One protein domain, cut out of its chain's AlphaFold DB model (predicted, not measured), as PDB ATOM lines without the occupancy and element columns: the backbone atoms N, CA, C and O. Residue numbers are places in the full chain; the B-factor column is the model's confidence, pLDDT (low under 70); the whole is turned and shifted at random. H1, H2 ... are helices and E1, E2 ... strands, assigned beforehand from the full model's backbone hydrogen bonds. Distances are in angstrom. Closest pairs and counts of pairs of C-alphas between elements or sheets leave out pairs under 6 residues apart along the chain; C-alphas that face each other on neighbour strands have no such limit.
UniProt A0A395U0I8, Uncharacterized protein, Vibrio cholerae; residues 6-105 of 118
ATOM      1  N   GLU A   6       0.210   1.183  -0.177       94.44
ATOM      2  CA  GLU A   6      -0.868   2.153  -0.320       94.44
ATOM      3  C   GLU A   6      -1.111   2.868   1.000       94.44
ATOM      4  O   GLU A   6      -1.068   2.249   2.065       94.44
ATOM      5  N   PHE A   7      -1.386   4.163   0.921       91.44
ATOM      6  CA  PHE A   7      -1.792   4.963   2.060       91.44
ATOM      7  C   PHE A   7      -2.856   5.979   1.652       91.44
ATOM      8  O   PHE A   7      -2.846   6.511   0.541       91.44
ATOM      9  N   ASN A   8      -3.772   6.244   2.579       92.75
ATOM     10  CA  ASN A   8      -4.783   7.277   2.410       92.75
ATOM     11  C   ASN A   8      -4.162   8.654   2.648       92.75
ATOM     12  O   ASN A   8      -3.285   8.815   3.501       92.75
ATOM     13  N   THR A   9      -4.651   9.640   1.911       89.81
ATOM     14  CA  THR A   9      -4.394  11.059   2.149       89.81
ATOM     15  C   THR A   9      -5.702  11.727   2.570       89.81
ATOM     16  O   THR A   9      -6.770  11.118   2.499       89.81
ATOM     17  N   ASP A  10      -5.644  12.993   2.977       88.75
ATOM     18  CA  ASP A  10      -6.856  13.754   3.304       88.75
ATOM     19  C   ASP A  10      -7.803  13.913   2.102       88.75
ATOM     20  O   ASP A  10      -8.993  14.169   2.281       88.75
ATOM     21  N   GLN A  11      -7.282  13.784   0.876       88.25
ATOM     22  CA  GLN A  11      -8.031  14.024  -0.357       88.25
ATOM     23  C   GLN A  11      -8.246  12.768  -1.205       88.25
ATOM     24  O   GLN A  11      -9.080  12.789  -2.105       88.25
ATOM     25  N   GLY A  12      -7.540  11.672  -0.935       94.75
ATOM     26  CA  GLY A  12      -7.607  10.496  -1.785       94.75
ATOM     27  C   GLY A  12      -6.701   9.351  -1.345       94.75
ATOM     28  O   GLY A  12      -6.583   9.043  -0.157       94.75
ATOM     29  N   VAL A  13      -6.061   8.702  -2.316       95.88
ATOM     30  CA  VAL A  13      -5.210   7.529  -2.085       95.88
ATOM     31  C   VAL A  13      -3.913   7.643  -2.865       95.88
ATOM     32  O   VAL A  13      -3.904   8.070  -4.019       95.88
ATOM     33  N   ALA A  14      -2.804   7.256  -2.241       95.56
ATOM     34  CA  ALA A  14      -1.507   7.181  -2.888       95.56
ATOM     35  C   ALA A  14      -0.955   5.754  -2.844       95.56
ATOM     36  O   ALA A  14      -1.086   5.043  -1.851       95.56
ATOM     37  N   THR A  15      -0.315   5.321  -3.926       96.69
ATOM     38  CA  THR A  15       0.399   4.042  -3.999       96.69
ATOM     39  C   THR A  15       1.826   4.275  -4.453       96.69
ATOM     40  O   THR A  15       2.047   4.885  -5.495       96.69
ATOM     41  N   VAL A  16       2.794   3.750  -3.701       95.19
ATOM     42  CA  VAL A  16       4.218   3.803  -4.058       95.19
ATOM     43  C   VAL A  16       4.436   2.997  -5.336       95.19
ATOM     44  O   VAL A  16       4.210   1.786  -5.344       95.19
ATOM     45  N   VAL A  17       4.887   3.647  -6.408       96.31
ATOM     46  CA  VAL A  17       5.087   2.999  -7.719       96.31
ATOM     47  C   VAL A  17       6.560   2.793  -8.054       96.31
ATOM     48  O   VAL A  17       6.886   1.953  -8.885       96.31
ATOM     49  N   GLY A  18       7.467   3.473  -7.354       94.25
ATOM     50  CA  GLY A  18       8.888   3.221  -7.518       94.25
ATOM     51  C   GLY A  18       9.779   4.073  -6.632       94.25
ATOM     52  O   GLY A  18       9.334   4.780  -5.726       94.25
ATOM     53  N   GLU A  19      11.070   3.962  -6.912       92.12
ATOM     54  CA  GLU A  19      12.118   4.712  -6.242       92.12
ATOM     55  C   GLU A  19      13.274   5.056  -7.187       92.12
ATOM     56  O   GLU A  19      13.509   4.373  -8.194       92.12
ATOM     57  N   THR A  20      13.977   6.131  -6.841       86.88
ATOM     58  CA  THR A  20      15.293   6.511  -7.373       86.88
ATOM     59  C   THR A  20      16.367   6.164  -6.338       86.88
ATOM     60  O   THR A  20      16.107   5.376  -5.430       86.88
ATOM     61  N   GLN A  21      17.582   6.709  -6.447       84.19
ATOM     62  CA  GLN A  21      18.596   6.546  -5.403       84.19
ATOM     63  C   GLN A  21      18.130   7.144  -4.063       84.19
ATOM     64  O   GLN A  21      18.168   6.445  -3.052       84.19
ATOM     65  N   ASP A  22      17.598   8.369  -4.089       83.50
ATOM     66  CA  ASP A  22      17.324   9.167  -2.883       83.50
ATOM     67  C   ASP A  22      15.825   9.296  -2.549       83.50
ATOM     68  O   ASP A  22      15.452   9.605  -1.412       83.50
ATOM     69  N   TYR A  23      14.942   9.033  -3.521       87.06
ATOM     70  CA  TYR A  23      13.514   9.337  -3.413       87.06
ATOM     71  C   TYR A  23      12.627   8.112  -3.640       87.06
ATOM     72  O   TYR A  23      12.955   7.205  -4.404       87.06
ATOM     73  N   LEU A  24      11.460   8.124  -3.003       92.06
ATOM     74  CA  LEU A  24      10.301   7.303  -3.345       92.06
ATOM     75  C   LEU A  24       9.313   8.171  -4.120       92.06
ATOM     76  O   LEU A  24       9.148   9.350  -3.802       92.06
ATOM     77  N   TYR A  25       8.626   7.580  -5.092       94.44
ATOM     78  CA  TYR A  25       7.528   8.240  -5.787       94.44
ATOM     79  C   TYR A  25       6.266   7.383  -5.786       94.44
ATOM     80  O   TYR A  25       6.301   6.157  -5.936       94.44
ATOM     81  N   SER A  26       5.139   8.055  -5.580       95.88
ATOM     82  CA  SER A  26       3.815   7.455  -5.464       95.88
ATOM     83  C   SER A  26       2.861   8.106  -6.450       95.88
ATOM     84  O   SER A  26       2.856   9.328  -6.564       95.88
ATOM     85  N   VAL A  27       2.028   7.308  -7.113       97.19
ATOM     86  CA  VAL A  27       0.860   7.837  -7.820       97.19
ATOM     87  C   VAL A  27      -0.213   8.152  -6.793       97.19
ATOM     88  O   VAL A  27      -0.501   7.319  -5.936       97.19
ATOM     89  N   HIS A  28      -0.782   9.344  -6.868       97.06
ATOM     90  CA  HIS A  28      -1.842   9.823  -6.001       97.06
ATOM     91  C   HIS A  28      -3.066  10.188  -6.831       97.06
ATOM     92  O   HIS A  28      -2.966  10.888  -7.839       97.06
ATOM     93  N   LEU A  29      -4.209   9.677  -6.391       96.94
ATOM     94  CA  LEU A  29      -5.509   9.838  -7.019       96.94
ATOM     95  C   LEU A  29      -6.384  10.643  -6.071       96.94
ATOM     96  O   LEU A  29      -6.600  10.216  -4.935       96.94
ATOM     97  N   SER A  30      -6.841  11.805  -6.537       95.38
ATOM     98  CA  SER A  30      -7.683  12.727  -5.776       95.38
ATOM     99  C   SER A  30      -8.919  13.106  -6.604       95.38
ATOM    100  O   SER A  30      -8.765  13.789  -7.618       95.38
ATOM    101  N   PRO A  31     -10.139  12.678  -6.228       94.75
ATOM    102  CA  PRO A  31     -10.473  11.905  -5.026       94.75
ATOM    103  C   PRO A  31     -10.004  10.441  -5.087       94.75
ATOM    104  O   PRO A  31      -9.488   9.992  -6.104       94.75
ATOM    105  N   SER A  32     -10.205   9.656  -4.023       92.56
ATOM    106  CA  SER A  32     -10.029   8.197  -4.116       92.56
ATOM    107  C   SER A  32     -10.970   7.602  -5.177       92.56
ATOM    108  O   SER A  32     -12.160   7.933  -5.168       92.56
ATOM    109  N   PRO A  33     -10.490   6.694  -6.051       91.81
ATOM    110  CA  PRO A  33     -11.348   5.993  -7.000       91.81
ATOM    111  C   PRO A  33     -12.430   5.188  -6.285       91.81
ATOM    112  O   PRO A  33     -12.189   4.612  -5.222       91.81
ATOM    113  N   LYS A  34     -13.611   5.121  -6.896       89.12
ATOM    114  CA  LYS A  34     -14.728   4.300  -6.424       89.12
ATOM    115  C   LYS A  34     -14.952   3.136  -7.373       89.12
ATOM    116  O   LYS A  34     -14.905   3.295  -8.592       89.12
ATOM    117  N   ASP A  35     -15.229   1.970  -6.805       83.94
ATOM    118  CA  ASP A  35     -15.460   0.760  -7.584       83.94
ATOM    119  C   ASP A  35     -16.665   0.919  -8.520       83.94
ATOM    120  O   ASP A  35     -17.770   1.250  -8.093       83.94
ATOM    121  N   GLY A  36     -16.445   0.643  -9.807       82.25
ATOM    122  CA  GLY A  36     -17.484   0.698 -10.836       82.25
ATOM    123  C   GLY A  36     -17.815   2.100 -11.355       82.25
ATOM    124  O   GLY A  36     -18.649   2.213 -12.252       82.25
ATOM    125  N   GLU A  37     -17.161   3.148 -10.849       86.81
ATOM    126  CA  GLU A  37     -17.302   4.516 -11.350       86.81
ATOM    127  C   GLU A  37     -16.108   4.896 -12.237       86.81
ATOM    128  O   GLU A  37     -14.973   4.467 -12.016       86.81
ATOM    129  N   GLN A  38     -16.364   5.707 -13.267       86.75
ATOM    130  CA  GLN A  38     -15.284   6.306 -14.043       86.75
ATOM    131  C   GLN A  38     -14.524   7.290 -13.152       86.75
ATOM    132  O   GLN A  38     -15.129   8.141 -12.508       86.75
ATOM    133  N   PHE A  39     -13.197   7.189 -13.144       91.38
ATOM    134  CA  PHE A  39     -12.358   8.154 -12.450       91.38
ATOM    135  C   PHE A  39     -12.312   9.484 -13.215       91.38
ATOM    136  O   PHE A  39     -11.909   9.507 -14.378       91.38
ATOM    137  N   ASP A  40     -12.691  10.575 -12.551       88.38
ATOM    138  CA  ASP A  40     -12.714  11.949 -13.072       88.38
ATOM    139  C   ASP A  40     -11.850  12.925 -12.242       88.38
ATOM    140  O   ASP A  40     -11.978  14.145 -12.357       88.38
ATOM    141  N   GLY A  41     -10.958  12.382 -11.407       91.19
ATOM    142  CA  GLY A  41     -10.085  13.139 -10.515       91.19
ATOM    143  C   GLY A  41      -8.734  13.546 -11.105       91.19
ATOM    144  O   GLY A  41      -8.397  13.266 -12.257       91.19
ATOM    145  N   GLU A  42      -7.915  14.177 -10.267       93.50
ATOM    146  CA  GLU A  42      -6.531  14.519 -10.589       93.50
ATOM    147  C   GLU A  42      -5.595  13.342 -10.281       93.50
ATOM    148  O   GLU A  42      -5.646  12.735  -9.204       93.50
ATOM    149  N   ILE A  43      -4.706  13.045 -11.233       95.75
ATOM    150  CA  ILE A  43      -3.607  12.091 -11.066       95.75
ATOM    151  C   ILE A  43      -2.322  12.886 -10.865       95.75
ATOM    152  O   ILE A  43      -1.871  13.623 -11.747       95.75
ATOM    153  N   THR A  44      -1.714  12.716  -9.700       96.25
ATOM    154  CA  THR A  44      -0.472  13.391  -9.319       96.25
ATOM    155  C   THR A  44       0.599  12.375  -8.962       96.25
ATOM    156  O   THR A  44       0.300  11.254  -8.556       96.25
ATOM    157  N   ILE A  45       1.862  12.756  -9.109       95.81
ATOM    158  CA  ILE A  45       2.988  12.008  -8.564       95.81
ATOM    159  C   ILE A  45       3.496  12.761  -7.345       95.81
ATOM    160  O   ILE A  45       3.842  13.938  -7.421       95.81
ATOM    161  N   ILE A  46       3.536  12.065  -6.216       93.44
ATOM    162  CA  ILE A  46       4.090  12.559  -4.961       93.44
ATOM    163  C   ILE A  46       5.487  11.975  -4.804       93.44
ATOM    164  O   ILE A  46       5.671  10.763  -4.915       93.44
ATOM    165  N   THR A  47       6.457  12.828  -4.501       91.94
ATOM    166  CA  THR A  47       7.842  12.438  -4.211       91.94
ATOM    167  C   THR A  47       8.172  12.705  -2.751       91.94
ATOM    168  O   THR A  47       7.760  13.720  -2.190       91.94
ATOM    169  N   ALA A  48       8.919  11.798  -2.128       89.81
ATOM    170  CA  ALA A  48       9.387  11.929  -0.752       89.81
ATOM    171  C   ALA A  48      10.782  11.313  -0.598       89.81
ATOM    172  O   ALA A  48      11.155  10.412  -1.352       89.81
ATOM    173  N   PHE A  49      11.553  11.776   0.385       86.69
ATOM    174  CA  PHE A  49      12.854  11.179   0.697       86.69
ATOM    175  C   PHE A  49      12.685   9.753   1.229       86.69
ATOM    176  O   PHE A  49      11.783   9.485   2.021       86.69
ATOM    177  N   LYS A  50      13.575   8.832   0.843       86.19
ATOM    178  CA  LYS A  50      13.543   7.446   1.346       86.19
ATOM    179  C   LYS A  50      13.655   7.352   2.865       86.19
ATOM    180  O   LYS A  50      12.919   6.581   3.480       86.19
ATOM    181  N   ASP A  51      14.557   8.149   3.429       85.56
ATOM    182  CA  ASP A  51      14.904   8.114   4.852       85.56
ATOM    183  C   ASP A  51      13.918   8.904   5.721       85.56
ATOM    184  O   ASP A  51      13.845   8.688   6.926       85.56
ATOM    185  N   MET A  52      13.154   9.810   5.104       84.75
ATOM    186  CA  MET A  52      12.148  10.663   5.745       84.75
ATOM    187  C   MET A  52      10.904  10.752   4.843       84.75
ATOM    188  O   MET A  52      10.638  11.812   4.266       84.75
ATOM    189  N   PRO A  53      10.157   9.648   4.648       75.12
ATOM    190  CA  PRO A  53       9.022   9.602   3.724       75.12
ATOM    191  C   PRO A  53       7.861  10.519   4.138       75.12
ATOM    192  O   PRO A  53       7.036  10.881   3.305       75.12
ATOM    193  N   GLU A  54       7.806  10.932   5.403       78.69
ATOM    194  CA  GLU A  54       6.897  11.960   5.914       78.69
ATOM    195  C   GLU A  54       7.221  13.370   5.393       78.69
ATOM    196  O   GLU A  54       6.362  14.252   5.409       78.69
ATOM    197  N   ARG A  55       8.449  13.599   4.909       80.12
ATOM    198  CA  ARG A  55       8.862  14.861   4.291       80.12
ATOM    199  C   ARG A  55       8.678  14.767   2.784       80.12
ATOM    200  O   ARG A  55       9.571  14.333   2.052       80.12
ATOM    201  N   LEU A  56       7.508  15.209   2.329       81.75
ATOM    202  CA  LEU A  56       7.221  15.347   0.907       81.75
ATOM    203  C   LEU A  56       8.204  16.334   0.270       81.75
ATOM    204  O   LEU A  56       8.386  17.452   0.750       81.75
ATOM    205  N   LEU A  57       8.831  15.901  -0.818       83.12
ATOM    206  CA  LEU A  57       9.685  16.735  -1.653       83.12
ATOM    207  C   LEU A  57       8.832  17.608  -2.581       83.12
ATOM    208  O   LEU A  57       9.145  18.776  -2.801       83.12
ATOM    209  N   GLY A  58       7.736  17.049  -3.090       84.81
ATOM    210  CA  GLY A  58       6.791  17.765  -3.934       84.81
ATOM    211  C   GLY A  58       5.727  16.857  -4.537       84.81
ATOM    212  O   GLY A  58       5.838  15.629  -4.499       84.81
ATOM    213  N   ALA A  59       4.708  17.494  -5.108       89.12
ATOM    214  CA  ALA A  59       3.664  16.864  -5.901       89.12
ATOM    215  C   ALA A  59       3.559  17.578  -7.255       89.12
ATOM    216  O   ALA A  59       3.677  18.802  -7.319       89.12
ATOM    217  N   PHE A  60       3.366  16.816  -8.322       90.38
ATOM    218  CA  PHE A  60       3.276  17.320  -9.695       90.38
ATOM    219  C   PHE A  60       2.254  16.502 -10.469       90.38
ATOM    220  O   PHE A  60       1.911  15.383 -10.075       90.38
ATOM    221  N   ARG A  61       1.734  17.065 -11.557       92.62
ATOM    222  CA  ARG A  61       0.727  16.373 -12.353       92.62
ATOM    223  C   ARG A  61       1.375  15.221 -13.087       92.62
ATOM    224  O   ARG A  61       2.488  15.332 -13.596       92.62
ATOM    225  N   PHE A  62       0.655  14.110 -13.171       93.75
ATOM    226  CA  PHE A  62       1.145  12.964 -13.921       93.75
ATOM    227  C   PHE A  62       1.344  13.301 -15.408       93.75
ATOM    228  O   PHE A  62       2.327  12.865 -15.998       93.75
ATOM    229  N   ASN A  63       0.499  14.168 -15.977       91.62
ATOM    230  CA  ASN A  63       0.645  14.636 -17.359       91.62
ATOM    231  C   ASN A  63       1.992  15.321 -17.625       91.62
ATOM    232  O   ASN A  63       2.557  15.115 -18.695       91.62
ATOM    233  N   ASP A  64       2.538  16.064 -16.657       91.38
ATOM    234  CA  ASP A  64       3.846  16.705 -16.817       91.38
ATOM    235  C   ASP A  64       4.936  15.633 -16.973       91.38
ATOM    236  O   ASP A  64       5.815  15.746 -17.821       91.38
ATOM    237  N   VAL A  65       4.849  14.536 -16.210       92.12
ATOM    238  CA  VAL A  65       5.777  13.397 -16.330       92.12
ATOM    239  C   VAL A  65       5.675  12.741 -17.699       92.12
ATOM    240  O   VAL A  65       6.704  12.450 -18.305       92.12
ATOM    241  N   VAL A  66       4.449  12.525 -18.183       91.88
ATOM    242  CA  VAL A  66       4.188  11.931 -19.500       91.88
ATOM    243  C   VAL A  66       4.781  12.806 -20.605       91.88
ATOM    244  O   VAL A  66       5.490  12.301 -21.474       91.88
ATOM    245  N   GLU A  67       4.564  14.121 -20.548       92.75
ATOM    246  CA  GLU A  67       5.126  15.069 -21.512       92.75
ATOM    247  C   GLU A  67       6.660  15.038 -21.505       92.75
ATOM    248  O   GLU A  67       7.292  14.976 -22.565       92.75
ATOM    249  N   HIS A  68       7.276  15.025 -20.321       93.00
ATOM    250  CA  HIS A  68       8.731  14.992 -20.199       93.00
ATOM    251  C   HIS A  68       9.320  13.655 -20.674       93.00
ATOM    252  O   HIS A  68      10.358  13.632 -21.343       93.00
ATOM    253  N   ALA A  69       8.635  12.543 -20.398       92.00
ATOM    254  CA  ALA A  69       9.002  11.216 -20.883       92.00
ATOM    255  C   ALA A  69       8.934  11.129 -22.417       92.00
ATOM    256  O   ALA A  69       9.875  10.630 -23.043       92.00
ATOM    257  N   ALA A  70       7.857  11.649 -23.017       91.94
ATOM    258  CA  ALA A  70       7.632  11.645 -24.460       91.94
ATOM    259  C   ALA A  70       8.674  12.493 -25.203       91.94
ATOM    260  O   ALA A  70       9.244  12.051 -26.200       91.94
ATOM    261  N   ASN A  71       8.987  13.676 -24.675       93.62
ATOM    262  CA  ASN A  71       9.949  14.590 -25.290       93.62
ATOM    263  C   ASN A  71      11.411  14.288 -24.921       93.62
ATOM    264  O   ASN A  71      12.317  14.946 -25.425       93.62
ATOM    265  N   SER A  72      11.663  13.285 -24.070       93.00
ATOM    266  CA  SER A  72      12.999  12.948 -23.556       93.00
ATOM    267  C   SER A  72      13.721  14.152 -22.928       93.00
ATOM    268  O   SER A  72      14.895  14.399 -23.204       93.00
ATOM    269  N   ILE A  73      13.010  14.884 -22.068       93.06
ATOM    270  CA  ILE A  73      13.513  16.057 -21.341       93.06
ATOM    271  C   ILE A  73      13.510  15.814 -19.827       93.06
ATOM    272  O   ILE A  73      12.668  15.089 -19.295       93.06
ATOM    273  N   ASP A  74      14.466  16.427 -19.131       93.25
ATOM    274  CA  ASP A  74      14.555  16.378 -17.670       93.25
ATOM    275  C   ASP A  74      13.421  17.192 -17.037       93.25
ATOM    276  O   ASP A  74      13.170  18.330 -17.435       93.25
ATOM    277  N   LEU A  75      12.768  16.641 -16.012       90.44
ATOM    278  CA  LEU A  75      11.789  17.361 -15.203       90.44
ATOM    279  C   LEU A  75      12.521  18.173 -14.131       90.44
ATOM    280  O   LEU A  75      13.090  17.623 -13.181       90.44
ATOM    281  N   ILE A  76      12.497  19.495 -14.284       88.00
ATOM    282  CA  ILE A  76      13.200  20.444 -13.416       88.00
ATOM    283  C   ILE A  76      12.174  21.257 -12.624       88.00
ATOM    284  O   ILE A  76      11.231  21.815 -13.178       88.00
ATOM    285  N   LEU A  77      12.364  21.336 -11.308       80.75
ATOM    286  CA  LEU A  77      11.537  22.149 -10.420       80.75
ATOM    287  C   LEU A  77      11.744  23.652 -10.684       80.75
ATOM    288  O   LEU A  77      12.820  24.057 -11.127       80.75
ATOM    289  N   PRO A  78      10.789  24.527 -10.305       77.88
ATOM    290  CA  PRO A  78      10.935  25.978 -10.473       77.88
ATOM    291  C   PRO A  78      12.174  26.583  -9.795       77.88
ATOM    292  O   PRO A  78      12.644  27.645 -10.189       77.88
ATOM    293  N   ASN A  79      12.718  25.911  -8.775       80.12
ATOM    294  CA  ASN A  79      13.951  26.306  -8.090       80.12
ATOM    295  C   ASN A  79      15.237  25.871  -8.830       80.12
ATOM    296  O   ASN A  79      16.330  26.024  -8.288       80.12
ATOM    297  N   GLY A  80      15.117  25.308 -10.036       82.31
ATOM    298  CA  GLY A  80      16.227  24.829 -10.858       82.31
ATOM    299  C   GLY A  80      16.752  23.444 -10.475       82.31
ATOM    300  O   GLY A  80      17.684  22.952 -11.110       82.31
ATOM    301  N   HIS A  81      16.182  22.792  -9.459       83.75
ATOM    302  CA  HIS A  81      16.601  21.455  -9.061       83.75
ATOM    303  C   HIS A  81      15.985  20.397  -9.980       83.75
ATOM    304  O   HIS A  81      14.767  20.347 -10.158       83.75
ATOM    305  N   LYS A  82      16.820  19.518 -10.541       87.88
ATOM    306  CA  LYS A  82      16.343  18.378 -11.326       87.88
ATOM    307  C   LYS A  82      15.638  17.385 -10.409       87.88
ATOM    308  O   LYS A  82      16.243  16.884  -9.463       87.88
ATOM    309  N   LEU A  83      14.376  17.098 -10.705       87.06
ATOM    310  CA  LEU A  83      13.599  16.105  -9.978       87.06
ATOM    311  C   LEU A  83      13.767  14.719 -10.591       87.06
ATOM    312  O   LEU A  83      14.136  13.783  -9.890       87.06
ATOM    313  N   PHE A  84      13.543  14.621 -11.901       90.50
ATOM    314  CA  PHE A  84      13.743  13.404 -12.675       90.50
ATOM    315  C   PHE A  84      14.519  13.715 -13.948       90.50
ATOM    316  O   PHE A  84      14.273  14.713 -14.620       90.50
ATOM    317  N   SER A  85      15.458  12.842 -14.286       92.38
ATOM    318  CA  SER A  85      16.015  12.768 -15.634       92.38
ATOM    319  C   SER A  85      14.973  12.290 -16.647       92.38
ATOM    320  O   SER A  85      13.987  11.650 -16.278       92.38
ATOM    321  N   ALA A  86      15.219  12.526 -17.935       91.62
ATOM    322  CA  ALA A  86      14.388  12.003 -19.022       91.62
ATOM    323  C   ALA A  86      14.110  10.484 -18.912       91.62
ATOM    324  O   ALA A  86      12.985  10.031 -19.130       91.62
ATOM    325  N   ASP A  87      15.116   9.690 -18.533       92.94
ATOM    326  CA  ASP A  87      14.968   8.239 -18.358       92.94
ATOM    327  C   ASP A  87      14.155   7.877 -17.109       92.94
ATOM    328  O   ASP A  87      13.367   6.928 -17.119       92.94
ATOM    329  N   GLU A  88      14.296   8.656 -16.035       93.00
ATOM    330  CA  GLU A  88      13.456   8.510 -14.848       93.00
ATOM    331  C   GLU A  88      12.002   8.874 -15.150       93.00
ATOM    332  O   GLU A  88      11.119   8.130 -14.730       93.00
ATOM    333  N   CYS A  89      11.732   9.918 -15.941       93.56
ATOM    334  CA  CYS A  89      10.377  10.255 -16.388       93.56
ATOM    335  C   CYS A  89       9.724   9.076 -17.125       93.56
ATOM    336  O   CYS A  89       8.610   8.686 -16.782       93.56
ATOM    337  N   LYS A  90      10.441   8.434 -18.060       93.94
ATOM    338  CA  LYS A  90       9.956   7.229 -18.767       93.94
ATOM    339  C   LYS A  90       9.646   6.084 -17.807       93.94
ATOM    340  O   LYS A  90       8.644   5.387 -17.957       93.94
ATOM    341  N   LYS A  91      10.495   5.878 -16.801       94.06
ATOM    342  CA  LYS A  91      10.274   4.840 -15.788       94.06
ATOM    343  C   LYS A  91       9.046   5.144 -14.927       94.06
ATOM    344  O   LYS A  91       8.239   4.246 -14.696       94.06
ATOM    345  N   VAL A  92       8.900   6.385 -14.465       94.19
ATOM    346  CA  VAL A  92       7.762   6.824 -13.646       94.19
ATOM    347  C   VAL A  92       6.459   6.688 -14.431       94.19
ATOM    348  O   VAL A  92       5.495   6.158 -13.884       94.19
ATOM    349  N   ASP A  93       6.443   7.086 -15.705       94.69
ATOM    350  CA  ASP A  93       5.313   6.909 -16.625       94.69
ATOM    351  C   ASP A  93       4.871   5.437 -16.711       94.69
ATOM    352  O   ASP A  93       3.742   5.082 -16.356       94.69
ATOM    353  N   ILE A  94       5.808   4.546 -17.046       94.44
ATOM    354  CA  ILE A  94       5.547   3.107 -17.182       94.44
ATOM    355  C   ILE A  94       5.027   2.489 -15.876       94.44
ATOM    356  O   ILE A  94       4.046   1.736 -15.890       94.44
ATOM    357  N   GLU A  95       5.681   2.751 -14.741       95.12
ATOM    358  CA  GLU A  95       5.276   2.161 -13.458       95.12
ATOM    359  C   GLU A  95       3.941   2.724 -12.957       95.12
ATOM    360  O   GLU A  95       3.120   1.981 -12.410       95.12
ATOM    361  N   THR A  96       3.674   4.004 -13.213       95.62
ATOM    362  CA  THR A  96       2.399   4.633 -12.863       95.62
ATOM    363  C   THR A  96       1.253   4.010 -13.651       95.62
ATOM    364  O   THR A  96       0.289   3.541 -13.042       95.62
ATOM    365  N   TRP A  97       1.375   3.889 -14.978       94.69
ATOM    366  CA  TRP A  97       0.340   3.249 -15.798       94.69
ATOM    367  C   TRP A  97       0.069   1.804 -15.399       94.69
ATOM    368  O   TRP A  97      -1.089   1.380 -15.368       94.69
ATOM    369  N   LYS A  98       1.103   1.035 -15.031       93.19
ATOM    370  CA  LYS A  98       0.908  -0.331 -14.521       93.19
ATOM    371  C   LYS A  98      -0.016  -0.346 -13.307       93.19
ATOM    372  O   LYS A  98      -0.884  -1.216 -13.234       93.19
ATOM    373  N   VAL A  99       0.161   0.582 -12.369       94.38
ATOM    374  CA  VAL A  99      -0.681   0.669 -11.170       94.38
ATOM    375  C   VAL A  99      -2.080   1.174 -11.514       94.38
ATOM    376  O   VAL A  99      -3.050   0.522 -11.124       94.38
ATOM    377  N   LEU A 100      -2.202   2.251 -12.295       93.50
ATOM    378  CA  LEU A 100      -3.493   2.793 -12.741       93.50
ATOM    379  C   LEU A 100      -4.365   1.715 -13.400       93.50
ATOM    380  O   LEU A 100      -5.501   1.494 -12.984       93.50
ATOM    381  N   ILE A 101      -3.798   0.960 -14.341       91.69
ATOM    382  CA  ILE A 101      -4.527  -0.059 -15.101       91.69
ATOM    383  C   ILE A 101      -4.828  -1.293 -14.243       91.69
ATOM    384  O   ILE A 101      -5.951  -1.805 -14.242       91.69
ATOM    385  N   LYS A 102      -3.826  -1.831 -13.533       91.06
ATOM    386  CA  LYS A 102      -3.978  -3.126 -12.847       91.06
ATOM    387  C   LYS A 102      -4.751  -3.018 -11.544       91.06
ATOM    388  O   LYS A 102      -5.511  -3.933 -11.234       91.06
ATOM    389  N   LYS A 103      -4.526  -1.944 -10.788       91.12
ATOM    390  CA  LYS A 103      -5.096  -1.760  -9.455       91.12
ATOM    391  C   LYS A 103      -6.387  -0.957  -9.507       91.12
ATOM    392  O   LYS A 103      -7.398  -1.428  -9.006       91.12
ATOM    393  N   TYR A 104      -6.357   0.201 -10.163       92.00
ATOM    394  CA  TYR A 104      -7.475   1.148 -10.144       92.00
ATOM    395  C   TYR A 104      -8.412   1.040 -11.347       92.00
ATOM    396  O   TYR A 104      -9.442   1.699 -11.369       92.00
ATOM    397  N   ARG A 105      -8.077   0.207 -12.343       90.81
ATOM    398  CA  ARG A 105      -8.840   0.070 -13.599       90.81
ATOM    399  C   ARG A 105      -9.004   1.399 -14.351       90.81
ATOM    400  O   ARG A 105      -9.947   1.560 -15.117       90.81
TER     401      ARG A 105
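AT A GLANCE: This is residues 6 to 105 of the 118 residues of an uncharacterized protein of Vibrio cholerae (UniProt A0A395U0I8). A strongly twisted wall of five antiparallel strands has two helices over one face and no named helix over the other: long H2 slants over E2 and E3, while shorter H1 stands up beside it from E4. A small loop, residues 75 to 84 with short E6, follows H1. The printed part has 100 residues, ordered E1 E2 E3 E4 E5 H1 E6 H2; the class is mixed, helices and strands. It is compact, with a radius of gyration of the C-alphas of 13.2 A and spans of 40 by 31 by 21 A.

IN THESE COORDINATES: E1, residues 6 to 8, begins at C-alpha 6 (-0.868, 2.153, -0.320). E2 is residues 13 to 19, E3 23 to 30 with 21.6 A, E4 42 to 49 with 22.7 A, and E5 56 to 61. H1 is residues 62 to 71, E6 82 to 84, and H2 86 to 102, 24.6 A long, ending at C-alpha 102 (-3.978, -3.126, -12.847).

HOW THE PARTS SIT: The sheet runs E1 E2 E3 E4 E5, a meander, each strand the antiparallel neighbour of the one before. Within hydrogen-bond range are N 7 and O 14, 2.9 A; N 15 and O 27, 2.8 A; N 26 and O 46, 2.8 A; and N 45 and O 60, 2.8 A. H1 and H2 lie on the same face, making two layers, helices on one face of a sheet. H2's height over the sheet is 8.4 A; its closest C-alphas to E2 are Glu 95 and Val 17, 5.8 A apart. H1 touches residues 86 to 93 of H2 at a steep tilt of 48 degrees, opposite ways, closest at C-alphas 69 and 90, 4.6 A. Every O i to N i+4 pair in H1 and H2 is within hydrogen-bond range. E6 pairs with no named strand, but residues 82 to 84 pair antiparallel with residues 75 to 76.

THE WHOLE: The two C-alphas farthest apart, Gly 36 and Gly 80, are 41.5 A apart. The link E3 to E4 is long, and the printed part has no cut. No printed residue is under 70 in pLDDT.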